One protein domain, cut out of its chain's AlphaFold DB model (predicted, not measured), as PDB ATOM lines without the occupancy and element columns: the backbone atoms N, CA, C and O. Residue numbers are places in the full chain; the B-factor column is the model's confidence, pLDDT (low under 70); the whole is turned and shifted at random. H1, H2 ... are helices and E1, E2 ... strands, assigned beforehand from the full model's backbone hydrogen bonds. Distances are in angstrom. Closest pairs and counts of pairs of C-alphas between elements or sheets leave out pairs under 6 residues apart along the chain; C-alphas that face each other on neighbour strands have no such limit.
ATOM      1  N   THR A 151     234.455 155.758 193.550       80.12
ATOM      2  CA  THR A 151     235.437 156.242 194.530       80.12
ATOM      3  C   THR A 151     236.495 155.187 194.828       80.12
ATOM      4  O   THR A 151     236.157 154.074 195.214       80.12
ATOM      5  N   VAL A 152     237.765 155.569 194.725       85.50
ATOM      6  CA  VAL A 152     238.932 154.730 195.012       85.50
ATOM      7  C   VAL A 152     239.683 155.301 196.212       85.50
ATOM      8  O   VAL A 152     239.880 156.514 196.314       85.50
ATOM      9  N   HIS A 153     240.134 154.425 197.109       86.19
ATOM     10  CA  HIS A 153     240.960 154.786 198.259       86.19
ATOM     11  C   HIS A 153     242.436 154.489 197.974       86.19
ATOM     12  O   HIS A 153     242.809 153.353 197.690       86.19
ATOM     13  N   ILE A 154     243.287 155.506 198.081       84.44
ATOM     14  CA  ILE A 154     244.729 155.425 197.858       84.44
ATOM     15  C   ILE A 154     245.426 156.036 199.073       84.44
ATOM     16  O   ILE A 154     245.458 157.253 199.231       84.44
ATOM     17  N   GLY A 155     245.984 155.190 199.942       81.00
ATOM     18  CA  GLY A 155     246.919 155.614 200.993       81.00
ATOM     19  C   GLY A 155     246.429 156.750 201.902       81.00
ATOM     20  O   GLY A 155     247.204 157.658 202.190       81.00
ATOM     21  N   GLY A 156     245.163 156.733 202.334       84.62
ATOM     22  CA  GLY A 156     244.598 157.798 203.174       84.62
ATOM     23  C   GLY A 156     243.842 158.892 202.407       84.62
ATOM     24  O   GLY A 156     243.447 159.895 203.006       84.62
ATOM     25  N   ILE A 157     243.691 158.754 201.084       86.62
ATOM     26  CA  ILE A 157     243.017 159.712 200.198       86.62
ATOM     27  C   ILE A 157     241.941 158.985 199.388       86.62
ATOM     28  O   ILE A 157     242.195 157.955 198.775       86.62
ATOM     29  N   GLN A 158     240.747 159.555 199.346       87.69
ATOM     30  CA  GLN A 158     239.618 159.151 198.520       87.69
ATOM     31  C   GLN A 158     239.612 160.002 197.257       87.69
ATOM     32  O   GLN A 158     239.546 161.231 197.329       87.69
ATOM     33  N   VAL A 159     239.670 159.359 196.100       86.81
ATOM     34  CA  VAL A 159     239.563 160.009 194.794       86.81
ATOM     35  C   VAL A 159     238.376 159.407 194.076       86.81
ATOM     36  O   VAL A 159     238.295 158.195 193.911       86.81
ATOM     37  N   GLY A 160     237.444 160.239 193.643       86.50
ATOM     38  CA  GLY A 160     236.268 159.738 192.956       86.50
ATOM     39  C   GLY A 160     235.359 160.827 192.447       86.50
ATOM     40  O   GLY A 160     235.718 162.002 192.443       86.50
ATOM     41  N   PHE A 161     234.161 160.434 192.039       84.69
ATOM     42  CA  PHE A 161     233.160 161.335 191.484       84.69
ATOM     43  C   PHE A 161     231.882 161.396 192.326       84.69
ATOM     44  O   PHE A 161     230.817 161.394 191.741       84.69
ATOM     45  N   PRO A 162     231.906 161.488 193.668       77.44
ATOM     46  CA  PRO A 162     230.681 161.408 194.468       77.44
ATOM     47  C   PRO A 162     229.582 162.355 193.952       77.44
ATOM     48  O   PRO A 162     229.749 163.581 193.938       77.44
ATOM     49  N   LYS A 163     228.441 161.779 193.545       74.81
ATOM     50  CA  LYS A 163     227.319 162.500 192.907       74.81
ATOM     51  C   LYS A 163     227.709 163.174 191.580       74.81
ATOM     52  O   LYS A 163     227.323 164.318 191.330       74.81
ATOM     53  N   GLY A 164     228.526 162.510 190.765       74.94
ATOM     54  CA  GLY A 164     229.052 163.022 189.498       74.94
ATOM     55  C   GLY A 164     230.070 164.163 189.622       74.94
ATOM     56  O   GLY A 164     230.383 164.804 188.618       74.94
ATOM     57  N   ARG A 165     230.582 164.464 190.825       80.50
ATOM     58  CA  ARG A 165     231.539 165.562 191.045       80.50
ATOM     59  C   ARG A 165     232.937 165.040 191.352       80.50
ATOM     60  O   ARG A 165     233.111 164.473 192.433       80.50
ATOM     61  N   PRO A 166     233.940 165.287 190.487       85.75
ATOM     62  CA  PRO A 166     235.314 164.917 190.786       85.75
ATOM     63  C   PRO A 166     235.754 165.555 192.103       85.75
ATOM     64  O   PRO A 166     235.758 166.781 192.255       85.75
ATOM     65  N   THR A 167     236.074 164.696 193.063       86.00
ATOM     66  CA  THR A 167     236.408 165.049 194.436       86.00
ATOM     67  C   THR A 167     237.611 164.235 194.887       86.00
ATOM     68  O   THR A 167     237.650 163.015 194.737       86.00
ATOM     69  N   ILE A 168     238.583 164.929 195.465       87.88
ATOM     70  CA  ILE A 168     239.756 164.360 196.121       87.88
ATOM     71  C   ILE A 168     239.658 164.764 197.585       87.88
ATOM     72  O   ILE A 168     239.686 165.954 197.889       87.88
ATOM     73  N   ALA A 169     239.524 163.812 198.497       88.88
ATOM     74  CA  ALA A 169     239.407 164.076 199.926       88.88
ATOM     75  C   ALA A 169     240.361 163.187 200.714       88.88
ATOM     76  O   ALA A 169     240.585 162.049 200.339       88.88
ATOM     77  N   SER A 170     240.920 163.676 201.813       89.62
ATOM     78  CA  SER A 170     241.622 162.797 202.749       89.62
ATOM     79  C   SER A 170     240.614 162.004 203.587       89.62
ATOM     80  O   SER A 170     239.506 162.478 203.845       89.62
ATOM     81  N   ASP A 171     240.996 160.808 204.029       85.75
ATOM     82  CA  ASP A 171     240.178 159.939 204.880       85.75
ATOM     83  C   ASP A 171     239.803 160.610 206.211       85.75
ATOM     84  O   ASP A 171     238.710 160.387 206.734       85.75
ATOM     85  N   ASP A 172     240.664 161.493 206.725       84.69
ATOM     86  CA  ASP A 172     240.409 162.290 207.931       84.69
ATOM     87  C   ASP A 172     239.449 163.476 207.696       84.69
ATOM     88  O   ASP A 172     239.047 164.157 208.643       84.69
ATOM     89  N   LYS A 173     239.065 163.732 206.435       81.12
ATOM     90  CA  LYS A 173     238.236 164.862 205.975       81.12
ATOM     91  C   LYS A 173     238.794 166.245 206.334       81.12
ATOM     92  O   LYS A 173     238.077 167.250 206.221       81.12
ATOM     93  N   ALA A 174     240.061 166.332 206.736       82.88
ATOM     94  CA  ALA A 174     240.739 167.601 206.958       82.88
ATOM     95  C   ALA A 174     240.978 168.310 205.624       82.88
ATOM     96  O   ALA A 174     240.855 169.530 205.546       82.88
ATOM     97  N   TYR A 175     241.251 167.552 204.562       88.50
ATOM     98  CA  TYR A 175     241.494 168.091 203.230       88.50
ATOM     99  C   TYR A 175     240.462 167.575 202.244       88.50
ATOM    100  O   TYR A 175     240.181 166.380 202.205       88.50
ATOM    101  N   ALA A 176     239.904 168.473 201.441       89.06
ATOM    102  CA  ALA A 176     239.071 168.094 200.313       89.06
ATOM    103  C   ALA A 176     239.189 169.119 199.192       89.06
ATOM    104  O   ALA A 176     239.294 170.319 199.437       89.06
ATOM    105  N   PHE A 177     239.141 168.646 197.961       90.44
ATOM    106  CA  PHE A 177     239.055 169.450 196.762       90.44
ATOM    107  C   PHE A 177     237.958 168.878 195.880       90.44
ATOM    108  O   PHE A 177     237.935 167.673 195.641       90.44
ATOM    109  N   SER A 178     237.057 169.724 195.396       89.00
ATOM    110  CA  SER A 178     236.009 169.301 194.470       89.00
ATOM    111  C   SER A 178     235.800 170.326 193.372       89.00
ATOM    112  O   SER A 178     235.821 171.533 193.637       89.00
ATOM    113  N   ILE A 179     235.527 169.830 192.169       88.88
ATOM    114  CA  ILE A 179     235.178 170.641 191.005       88.88
ATOM    115  C   ILE A 179     233.749 170.295 190.585       88.88
ATOM    116  O   ILE A 179     233.393 169.127 190.440       88.88
ATOM    117  N   GLY A 180     232.920 171.313 190.376       87.25
ATOM    118  CA  GLY A 180     231.587 171.187 189.794       87.25
ATOM    119  C   GLY A 180     231.430 172.077 188.566       87.25
ATOM    120  O   GLY A 180     232.081 173.111 188.458       87.25
ATOM    121  N   LEU A 181     230.529 171.699 187.665       86.50
ATOM    122  CA  LEU A 181     230.164 172.482 186.488       86.50
ATOM    123  C   LEU A 181     228.651 172.701 186.486       86.50
ATOM    124  O   LEU A 181     227.889 171.762 186.706       86.50
ATOM    125  N   LEU A 182     228.224 173.928 186.209       85.31
ATOM    126  CA  LEU A 182     226.860 174.237 185.793       85.31
ATOM    127  C   LEU A 182     226.942 174.906 184.433       85.31
ATOM    128  O   LEU A 182     227.455 176.016 184.317       85.31
ATOM    129  N   ALA A 183     226.437 174.214 183.422       84.69
ATOM    130  CA  ALA A 183     226.275 174.737 182.079       84.69
ATOM    131  C   ALA A 183     224.776 174.856 181.804       84.69
ATOM    132  O   ALA A 183     224.049 173.865 181.848       84.69
ATOM    133  N   GLN A 184     224.319 176.078 181.567       83.62
ATOM    134  CA  GLN A 184     222.965 176.387 181.148       83.62
ATOM    135  C   GLN A 184     223.032 177.101 179.805       83.62
ATOM    136  O   GLN A 184     223.544 178.220 179.709       83.62
ATOM    137  N   GLU A 185     222.488 176.440 178.794       79.69
ATOM    138  CA  GLU A 185     222.341 176.960 177.445       79.69
ATOM    139  C   GLU A 185     220.851 177.158 177.161       79.69
ATOM    140  O   GLU A 185     220.065 176.212 177.193       79.69
ATOM    141  N   ASP A 186     220.461 178.404 176.914       74.25
ATOM    142  CA  ASP A 186     219.112 178.767 176.516       74.25
ATOM    143  C   ASP A 186     219.096 178.866 174.982       74.25
ATOM    144  O   ASP A 186     219.720 179.752 174.388       74.25
ATOM    145  N   VAL A 187     218.375 177.955 174.330       71.62
ATOM    146  CA  VAL A 187     218.116 178.006 172.885       71.62
ATOM    147  C   VAL A 187     216.654 178.378 172.688       71.62
ATOM    148  O   VAL A 187     215.757 177.603 173.015       71.62
ATOM    149  N   GLY A 188     216.398 179.574 172.169       66.25
ATOM    150  CA  GLY A 188     215.043 180.095 172.023       66.25
ATOM    151  C   GLY A 188     214.935 181.117 170.901       66.25
ATOM    152  O   GLY A 188     215.829 181.926 170.682       66.25
ATOM    153  N   THR A 208     217.950 182.706 169.014       62.22
ATOM    154  CA  THR A 208     218.914 183.146 170.018       62.22
ATOM    155  C   THR A 208     219.447 181.895 170.704       62.22
ATOM    156  O   THR A 208     218.697 181.137 171.318       62.22
ATOM    157  N   GLN A 209     220.746 181.658 170.553       65.75
ATOM    158  CA  GLN A 209     221.499 180.717 171.374       65.75
ATOM    159  C   GLN A 209     222.281 181.549 172.382       65.75
ATOM    160  O   GLN A 209     223.060 182.421 171.991       65.75
ATOM    161  N   ASN A 210     222.019 181.340 173.668       69.44
ATOM    162  CA  ASN A 210     222.636 182.094 174.747       69.44
ATOM    163  C   ASN A 210     223.107 181.133 175.842       69.44
ATOM    164  O   ASN A 210     222.300 180.478 176.501       69.44
ATOM    165  N   ALA A 211     224.419 181.074 176.064       69.06
ATOM    166  CA  ALA A 211     224.993 180.397 177.220       69.06
ATOM    167  C   ALA A 211     224.749 181.255 178.473       69.06
ATOM    168  O   ALA A 211     225.589 182.061 178.878       69.06
ATOM    169  N   ARG A 212     223.569 181.088 179.084       74.31
ATOM    170  CA  ARG A 212     223.083 181.906 180.203       74.31
ATOM    171  C   ARG A 212     223.995 181.824 181.424       74.31
ATOM    172  O   ARG A 212     224.204 182.833 182.094       74.31
ATOM    173  N   ARG A 213     224.475 180.627 181.767       78.88
ATOM    174  CA  ARG A 213     225.321 180.391 182.949       78.88
ATOM    175  C   ARG A 213     226.330 179.309 182.624       78.88
ATOM    176  O   ARG A 213     225.937 178.200 182.277       78.88
ATOM    177  N   LEU A 214     227.610 179.606 182.777       84.56
ATOM    178  CA  LEU A 214     228.665 178.614 182.614       84.56
ATOM    179  C   LEU A 214     229.601 178.743 183.806       84.56
ATOM    180  O   LEU A 214     230.599 179.450 183.764       84.56
ATOM    181  N   ARG A 215     229.234 178.098 184.909       87.00
ATOM    182  CA  ARG A 215     229.890 178.262 186.207       87.00
ATOM    183  C   ARG A 215     230.754 177.064 186.525       87.00
ATOM    184  O   ARG A 215     230.269 175.932 186.509       87.00
ATOM    185  N   LEU A 216     232.003 177.323 186.890       87.56
ATOM    186  CA  LEU A 216     232.887 176.308 187.454       87.56
ATOM    187  C   LEU A 216     232.936 176.492 188.961       87.56
ATOM    188  O   LEU A 216     233.456 177.484 189.439       87.56
ATOM    189  N   TYR A 217     232.402 175.548 189.719       88.88
ATOM    190  CA  TYR A 217     232.461 175.565 191.173       88.88
ATOM    191  C   TYR A 217     233.748 174.898 191.636       88.88
ATOM    192  O   TYR A 217     233.868 173.677 191.559       88.88
ATOM    193  N   LEU A 218     234.691 175.681 192.140       90.12
ATOM    194  CA  LEU A 218     235.926 175.184 192.731       90.12
ATOM    195  C   LEU A 218     235.818 175.308 194.247       90.12
ATOM    196  O   LEU A 218     235.589 176.402 194.764       90.12
ATOM    197  N   SER A 219     235.958 174.194 194.961       89.00
ATOM    198  CA  SER A 219     235.886 174.170 196.422       89.00
ATOM    199  C   SER A 219     237.117 173.494 196.997       89.00
ATOM    200  O   SER A 219     237.453 172.377 196.596       89.00
ATOM    201  N   TRP A 220     237.762 174.161 197.949       91.62
ATOM    202  CA  TRP A 220     238.876 173.628 198.725       91.62
ATOM    203  C   TRP A 220     238.528 173.664 200.204       91.62
ATOM    204  O   TRP A 220     238.017 174.657 200.719       91.62
ATOM    205  N   ARG A 221     238.875 172.597 200.906       89.50
ATOM    206  CA  ARG A 221     238.792 172.482 202.354       89.50
ATOM    207  C   ARG A 221     240.182 172.197 202.891       89.50
ATOM    208  O   ARG A 221     240.848 171.273 202.431       89.50
ATOM    209  N   TYR A 222     240.589 172.989 203.873       90.19
ATOM    210  CA  TYR A 222     241.830 172.825 204.612       90.19
ATOM    211  C   TYR A 222     241.546 173.010 206.104       90.19
ATOM    212  O   TYR A 222     241.507 174.128 206.617       90.19
ATOM    213  N   LYS A 223     241.333 171.898 206.806       89.25
ATOM    214  CA  LYS A 223     240.930 171.824 208.215       89.25
ATOM    215  C   LYS A 223     239.648 172.631 208.470       89.25
ATOM    216  O   LYS A 223     238.565 172.207 208.070       89.25
ATOM    217  N   ASP A 224     239.802 173.798 209.092       89.12
ATOM    218  CA  ASP A 224     238.736 174.740 209.440       89.12
ATOM    219  C   ASP A 224     238.501 175.817 208.374       89.12
ATOM    220  O   ASP A 224     237.633 176.672 208.534       89.12
ATOM    221  N   TRP A 225     239.283 175.814 207.297       86.44
ATOM    222  CA  TRP A 225     239.145 176.748 206.189       86.44
ATOM    223  C   TRP A 225     238.401 176.089 205.038       86.44
ATOM    224  O   TRP A 225     238.730 174.976 204.625       86.44
ATOM    225  N   VAL A 226     237.419 176.793 204.488       88.44
ATOM    226  CA  VAL A 226     236.714 176.398 203.269       88.44
ATOM    227  C   VAL A 226     236.745 177.566 202.300       88.44
ATOM    228  O   VAL A 226     236.222 178.636 202.593       88.44
ATOM    229  N   VAL A 227     237.350 177.358 201.141       90.25
ATOM    230  CA  VAL A 227     237.433 178.330 200.052       90.25
ATOM    231  C   VAL A 227     236.487 177.867 198.958       90.25
ATOM    232  O   VAL A 227     236.591 176.724 198.517       90.25
ATOM    233  N   ASN A 228     235.603 178.737 198.481       90.25
ATOM    234  CA  ASN A 228     234.830 178.475 197.272       90.25
ATOM    235  C   ASN A 228     235.045 179.600 196.274       90.25
ATOM    236  O   ASN A 228     234.841 180.767 196.596       90.25
ATOM    237  N   VAL A 229     235.422 179.245 195.053       89.81
ATOM    238  CA  VAL A 229     235.596 180.186 193.948       89.81
ATOM    239  C   VAL A 229     234.785 179.683 192.770       89.81
ATOM    240  O   VAL A 229     234.871 178.519 192.388       89.81
ATOM    241  N   THR A 230     233.977 180.569 192.207       88.56
ATOM    242  CA  THR A 230     233.060 180.275 191.115       88.56
ATOM    243  C   THR A 230     233.200 181.327 190.025       88.56
ATOM    244  O   THR A 230     232.479 182.327 190.053       88.56
ATOM    245  N   PRO A 231     234.124 181.165 189.067       87.38
ATOM    246  CA  PRO A 231     234.068 181.934 187.832       87.38
ATOM    247  C   PRO A 231     232.800 181.583 187.037       87.38
ATOM    248  O   PRO A 231     232.355 180.430 187.035       87.38
ATOM    249  N   ASP A 232     232.229 182.583 186.371       83.94
ATOM    250  CA  ASP A 232     231.086 182.461 185.467       83.94
ATOM    251  C   ASP A 232     231.487 182.943 184.077       83.94
ATOM    252  O   ASP A 232     231.823 184.104 183.853       83.94
ATOM    253  N   PHE A 233     231.454 182.014 183.142       79.50
ATOM    254  CA  PHE A 233     231.704 182.227 181.726       79.50
ATOM    255  C   PHE A 233     230.384 182.387 180.953       79.50
ATOM    256  O   PHE A 233     230.401 182.527 179.733       79.50
ATOM    257  N   GLY A 234     229.236 182.329 181.642       68.81
ATOM    258  CA  GLY A 234     227.929 182.556 181.046       68.81
ATOM    259  C   GLY A 234     227.741 184.035 180.751       68.81
ATOM    260  O   GLY A 234     227.807 184.868 181.654       68.81
ATOM    261  N   SER A 235     227.500 184.368 179.488       63.06
ATOM    262  CA  SER A 235     227.301 185.744 179.053       63.06
ATOM    263  C   SER A 235     226.014 185.855 178.255       63.06
ATOM    264  O   SER A 235     225.890 185.280 177.181       63.06
ATOM    265  N   SER A 236     225.088 186.685 178.746       54.81
ATOM    266  CA  SER A 236     223.961 187.183 177.942       54.81
ATOM    267  C   SER A 236     224.335 188.361 177.035       54.81
ATOM    268  O   SER A 236     223.474 188.890 176.339       54.81
ATOM    269  N   SER A 237     225.601 188.791 177.045       51.56
ATOM    270  CA  SER A 237     226.116 189.887 176.219       51.56
ATOM    271  C   SER A 237     227.175 189.392 175.231       51.56
ATOM    272  O   SER A 237     227.918 188.450 175.498       51.56
ATOM    273  N   VAL A 238     227.246 190.025 174.065       52.25
ATOM    274  CA  VAL A 238     228.088 189.597 172.933       52.25
ATOM    275  C   VAL A 238     229.600 189.746 173.218       52.25
ATOM    276  O   VAL A 238     230.414 189.196 172.487       52.25
ATOM    277  N   ASP A 239     229.987 190.401 174.321       55.84
ATOM    278  CA  ASP A 239     231.377 190.783 174.623       55.84
ATOM    279  C   ASP A 239     232.223 189.719 175.350       55.84
ATOM    280  O   ASP A 239     233.380 189.977 175.676       55.84
ATOM    281  N   GLY A 240     231.689 188.520 175.619       57.16
ATOM    282  CA  GLY A 240     232.497 187.366 176.058       57.16
ATOM    283  C   GLY A 240     233.342 187.577 177.327       57.16
ATOM    284  O   GLY A 240     234.352 186.900 177.517       57.16
ATOM    285  N   THR A 241     232.970 188.525 178.189       61.34
ATOM    286  CA  THR A 241     233.742 188.849 179.393       61.34
ATOM    287  C   THR A 241     233.467 187.819 180.486       61.34
ATOM    288  O   THR A 241     232.321 187.607 180.873       61.34
ATOM    289  N   VAL A 242     234.525 187.184 180.993       66.88
ATOM    290  CA  VAL A 242     234.436 186.232 182.108       66.88
ATOM    291  C   VAL A 242     234.142 186.991 183.399       66.88
ATOM    292  O   VAL A 242     234.915 187.860 183.806       66.88
ATOM    293  N   GLY A 243     233.027 186.661 184.042       74.19
ATOM    294  CA  GLY A 243     232.628 187.206 185.333       74.19
ATOM    295  C   GLY A 243     233.072 186.322 186.497       74.19
ATOM    296  O   GLY A 243     233.390 185.144 186.345       74.19
ATOM    297  N   LEU A 244     233.060 186.885 187.703       80.56
ATOM    298  CA  LEU A 244     233.154 186.118 188.942       80.56
ATOM    299  C   LEU A 244     231.755 186.046 189.557       80.56
ATOM    300  O   LEU A 244     231.172 187.086 189.857       80.56
ATOM    301  N   PHE A 245     231.211 184.842 189.732       79.94
ATOM    302  CA  PHE A 245     229.915 184.659 190.388       79.94
ATOM    303  C   PHE A 245     230.051 184.746 191.905       79.94
ATOM    304  O   PHE A 245     229.307 185.473 192.556       79.94
ATOM    305  N   GLU A 246     231.014 184.019 192.468       81.12
ATOM    306  CA  GLU A 246     231.228 183.986 193.911       81.12
ATOM    307  C   GLU A 246     232.687 183.656 194.227       81.12
ATOM    308  O   GLU A 246     233.274 182.766 193.619       81.12
ATOM    309  N   ALA A 247     233.275 184.349 195.191       87.81
ATOM    310  CA  ALA A 247     234.530 183.974 195.821       87.81
ATOM    311  C   ALA A 247     234.387 184.193 197.321       87.81
ATOM    312  O   ALA A 247     234.382 185.332 197.783       87.81
ATOM    313  N   ASN A 248     234.264 183.111 198.080       87.62
ATOM    314  CA  ASN A 248     234.116 183.157 199.524       87.62
ATOM    315  C   ASN A 248     235.217 182.347 200.219       87.62
ATOM    316  O   ASN A 248     235.691 181.320 199.730       87.62
ATOM    317  N   LEU A 249     235.624 182.846 201.378       88.88
ATOM    318  CA  LEU A 249     236.493 182.187 202.332       88.88
ATOM    319  C   LEU A 249     235.719 182.071 203.639       88.88
ATOM    320  O   LEU A 249     235.333 183.076 204.234       88.88
ATOM    321  N   ASN A 250     235.504 180.844 204.082       88.12
ATOM    322  CA  ASN A 250     234.822 180.529 205.322       88.12
ATOM    323  C   ASN A 250     235.820 179.959 206.321       88.12
ATOM    324  O   ASN A 250     236.548 179.017 206.005       88.12
ATOM    325  N   TYR A 251     235.808 180.489 207.537       86.56
ATOM    326  CA  TYR A 251     236.523 179.926 208.673       86.56
ATOM    327  C   TYR A 251     235.526 179.345 209.677       86.56
ATOM    328  O   TYR A 251     234.661 180.059 210.189       86.56
ATOM    329  N   THR A 252     235.642 178.046 209.954       85.19
ATOM    330  CA  THR A 252     234.737 177.270 210.819       85.19
ATOM    331  C   THR A 252     235.385 176.827 212.132       85.19
ATOM    332  O   THR A 252     234.840 175.967 212.815       85.19
ATOM    333  N   GLY A 253     236.548 177.379 212.491       78.56
ATOM    334  CA  GLY A 253     237.272 176.998 213.713       78.56
ATOM    335  C   GLY A 253     236.681 177.586 214.998       78.56
ATOM    336  O   GLY A 253     237.085 177.218 216.101       78.56
ATOM    337  N   LEU A 254     235.708 178.494 214.882       77.44
ATOM    338  CA  LEU A 254     234.983 179.050 216.019       77.44
ATOM    339  C   LEU A 254     233.794 178.143 216.358       77.44
ATOM    340  O   LEU A 254     232.994 177.776 215.496       77.44
ATOM    341  N   ARG A 255     233.646 177.792 217.638       73.12
ATOM    342  CA  ARG A 255     232.483 177.029 218.109       73.12
ATOM    343  C   ARG A 255     231.217 177.839 217.827       73.12
ATOM    344  O   ARG A 255     231.104 178.969 218.286       73.12
ATOM    345  N   ASN A 256     230.287 177.259 217.066       74.75
ATOM    346  CA  ASN A 256     228.982 177.848 216.741       74.75
ATOM    347  C   ASN A 256     229.038 179.148 215.915       74.75
ATOM    348  O   ASN A 256     228.039 179.856 215.827       74.75
ATOM    349  N   THR A 257     230.171 179.478 215.290       75.88
ATOM    350  CA  THR A 257     230.287 180.679 214.453       75.88
ATOM    351  C   THR A 257     231.114 180.379 213.214       75.88
ATOM    352  O   THR A 257     232.156 179.734 213.282       75.88
ATOM    353  N   THR A 258     230.651 180.859 212.065       80.00
ATOM    354  CA  THR A 258     231.390 180.778 210.806       80.00
ATOM    355  C   THR A 258     231.669 182.183 210.317       80.00
ATOM    356  O   THR A 258     230.735 182.953 210.096       80.00
ATOM    357  N   LEU A 259     232.944 182.518 210.154       83.25
ATOM    358  CA  LEU A 259     233.338 183.791 209.571       83.25
ATOM    359  C   LEU A 259     233.412 183.625 208.054       83.25
ATOM    360  O   LEU A 259     234.235 182.850 207.574       83.25
ATOM    361  N   THR A 260     232.571 184.348 207.320       83.94
ATOM    362  CA  THR A 260     232.564 184.360 205.852       83.94
ATOM    363  C   THR A 260     233.086 185.698 205.355       83.94
ATOM    364  O   THR A 260     232.546 186.747 205.701       83.94
ATOM    365  N   VAL A 261     234.127 185.665 204.533       85.38
ATOM    366  CA  VAL A 261     234.714 186.850 203.903       85.38
ATOM    367  C   VAL A 261     234.810 186.604 202.408       85.38
ATOM    368  O   VAL A 261     235.249 185.538 201.984       85.38
ATOM    369  N   GLY A 262     234.431 187.587 201.597       85.25
ATOM    370  CA  GLY A 262     234.669 187.530 200.163       85.25
ATOM    371  C   GLY A 262     233.646 188.283 199.334       85.25
ATOM    372  O   GLY A 262     232.865 189.086 199.841       85.25
ATOM    373  N   TYR A 263     233.678 188.000 198.042       80.19
ATOM    374  CA  TYR A 263     232.741 188.497 197.054       80.19
ATOM    375  C   TYR A 263     231.613 187.478 196.890       80.19
ATOM    376  O   TYR A 263     231.775 186.450 196.237       80.19
ATOM    377  N   PHE A 264     230.476 187.738 197.520       77.12
ATOM    378  CA  PHE A 264     229.284 186.908 197.407       77.12
ATOM    379  C   PHE A 264     228.047 187.798 197.449       77.12
ATOM    380  O   PHE A 264     228.066 188.880 198.038       77.12
ATOM    381  N   GLN A 265     226.969 187.355 196.811       71.06
ATOM    382  CA  GLN A 265     225.716 188.096 196.830       71.06
ATOM    383  C   GLN A 265     225.088 187.990 198.233       71.06
ATOM    384  O   GLN A 265     224.868 186.868 198.704       71.06
ATOM    385  N   PRO A 266     224.814 189.115 198.926       59.41
ATOM    386  CA  PRO A 266     224.183 189.081 200.239       59.41
ATOM    387  C   PRO A 266     222.804 188.433 200.130       59.41
ATOM    388  O   PRO A 266     221.955 188.880 199.361       59.41
ATOM    389  N   ARG A 267     222.586 187.358 200.888       54.22
ATOM    390  CA  ARG A 267     221.324 186.613 200.884       54.22
ATOM    391  C   ARG A 267     220.331 187.340 201.784       54.22
ATOM    392  O   ARG A 267     220.335 187.126 202.990       54.22
ATOM    393  N   MET A 268     219.551 188.244 201.199       44.22
ATOM    394  CA  MET A 268     218.525 189.017 201.917       44.22
ATOM    395  C   MET A 268     217.137 188.351 201.860       44.22
ATOM    396  O   MET A 268     216.268 188.695 202.652       44.22
ATOM    397  N   GLU A 269     216.942 187.374 200.968       40.41
ATOM    398  CA  GLU A 269     215.668 186.679 200.735       40.41
ATOM    399  C   GLU A 269     215.871 185.153 200.727       40.41
ATOM    400  O   GLU A 269     216.932 184.669 200.323       40.41
ATOM    401  N   GLU A 270     214.860 184.390 201.156       51.31
ATOM    402  CA  GLU A 270     214.895 182.915 201.200       51.31
ATOM    403  C   GLU A 270     215.099 182.308 199.798       51.31
ATOM    404  O   GLU A 270     215.941 181.429 199.624       51.31
ATOM    405  N   GLU A 271     214.459 182.881 198.772       47.50
ATOM    406  CA  GLU A 271     214.645 182.507 197.357       47.50
ATOM    407  C   GLU A 271     216.080 182.774 196.861       47.50
ATOM    408  O   GLU A 271     216.617 182.048 196.027       47.50
ATOM    409  N   SER A 272     216.754 183.776 197.432       43.34
ATOM    410  CA  SER A 272     218.167 184.061 197.154       43.34
ATOM    411  C   SER A 272     219.127 183.156 197.943       43.34
ATOM    412  O   SER A 272     220.318 183.089 197.625       43.34
ATOM    413  N   ALA A 273     218.645 182.474 198.988       46.28
ATOM    414  CA  ALA A 273     219.424 181.501 199.751       46.28
ATOM    415  C   ALA A 273     219.431 180.115 199.097       46.28
ATOM    416  O   ALA A 273     220.393 179.356 199.292       46.28
TER     417      ALA A 273
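What this domain is: This is residues 151 to 188 and 208 to 273 of the 293 residues of the protein "Porin O/P polyphosphate-selective" of Acetobacter pasteurianus (strain NBRC 105184 / IFO 3283-01) (UniProt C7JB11). One twisted, gently curled sheet of eight strands makes a single-layered wall with no named helix on either face; its strands E1 to E8 stand side by side in chain order, each folding back beside the one before. The two longest strands, E4 and E5, run together through the middle of the wall, while a tail after E8 leaves the sheet and sticks out at residues 266 to 272, with the tiny helix H1 at its end. The printed part has 104 residues, with eight named strands followed by one named helix, and its class is mostly strand. The sheet is antiparallel throughout, in the order E1, E2, E3, E4, E5, E6, E7, E8. The whole is loose, with a radius of gyration of the C-alphas of 16.7 A and spans of 49 by 34 by 24 A.

Where its parts are: E4, residues 175 to 188, is 42.6 A long from first to last C-alpha, and E5, residues 208 to 222, is 42.8 A. Beyond E5 come E6, residues 225 to 232, 23.0 A; E7, residues 243 to 254, 31.8 A; and E8, residues 257 to 263, 19.2 A. Before E4 come three strands of four residues each: E1, residues 151 to 154; E2, residues 157 to 160; and E3, residues 167 to 170. E1 begins with C-alpha 151 at (235.437, 156.242, 194.530). H1, residues 270 to 273, ends with C-alpha 273 at (219.424, 181.501, 199.751).

How they stand to each other: E4 and E5 are antiparallel at 172 degrees, with N 180 and O 217 2.8 A apart, within hydrogen-bond range. E1, E2, E3 and E4 form a meander, each strand the antiparallel neighbour of the one before, and E5, E6, E7 and E8 form another. E3 and E4 are a hairpin, with N 168 and O 177 at 2.8 A. E2 and E3 are a hairpin, with N 158 and O 169 at 2.7 A; in the hairpin of edge strand E1 and E2, N 152 and O 159 are 2.8 A apart. On the other side of E4, E5 and E6 are a hairpin, with N 218 and O 229 at 2.9 A. E6 and E7 are a hairpin, with N 228 and O 248 at 2.9 A; in the hairpin of E7 and edge strand E8, N 249 and O 261 are 2.8 A apart. H1 is not on the sheet, and is too short for any O i to N i+4 pair; its one O i to N i+3 pair is within range.

The domain as a whole: The two C-alphas farthest apart, those of Thr 208 and Arg 255, are 50.3 A apart. Residues 189 to 207, between E4 and E5, are not printed; C-alphas 188 and 208 are 5.3 A apart across this cut. Of the links that are printed whole, none is long. The mean pLDDT of the printed part is 78.3; it is under 70 at residue 188 and residues 208 to 211, 234 to 242 and 266 to 273.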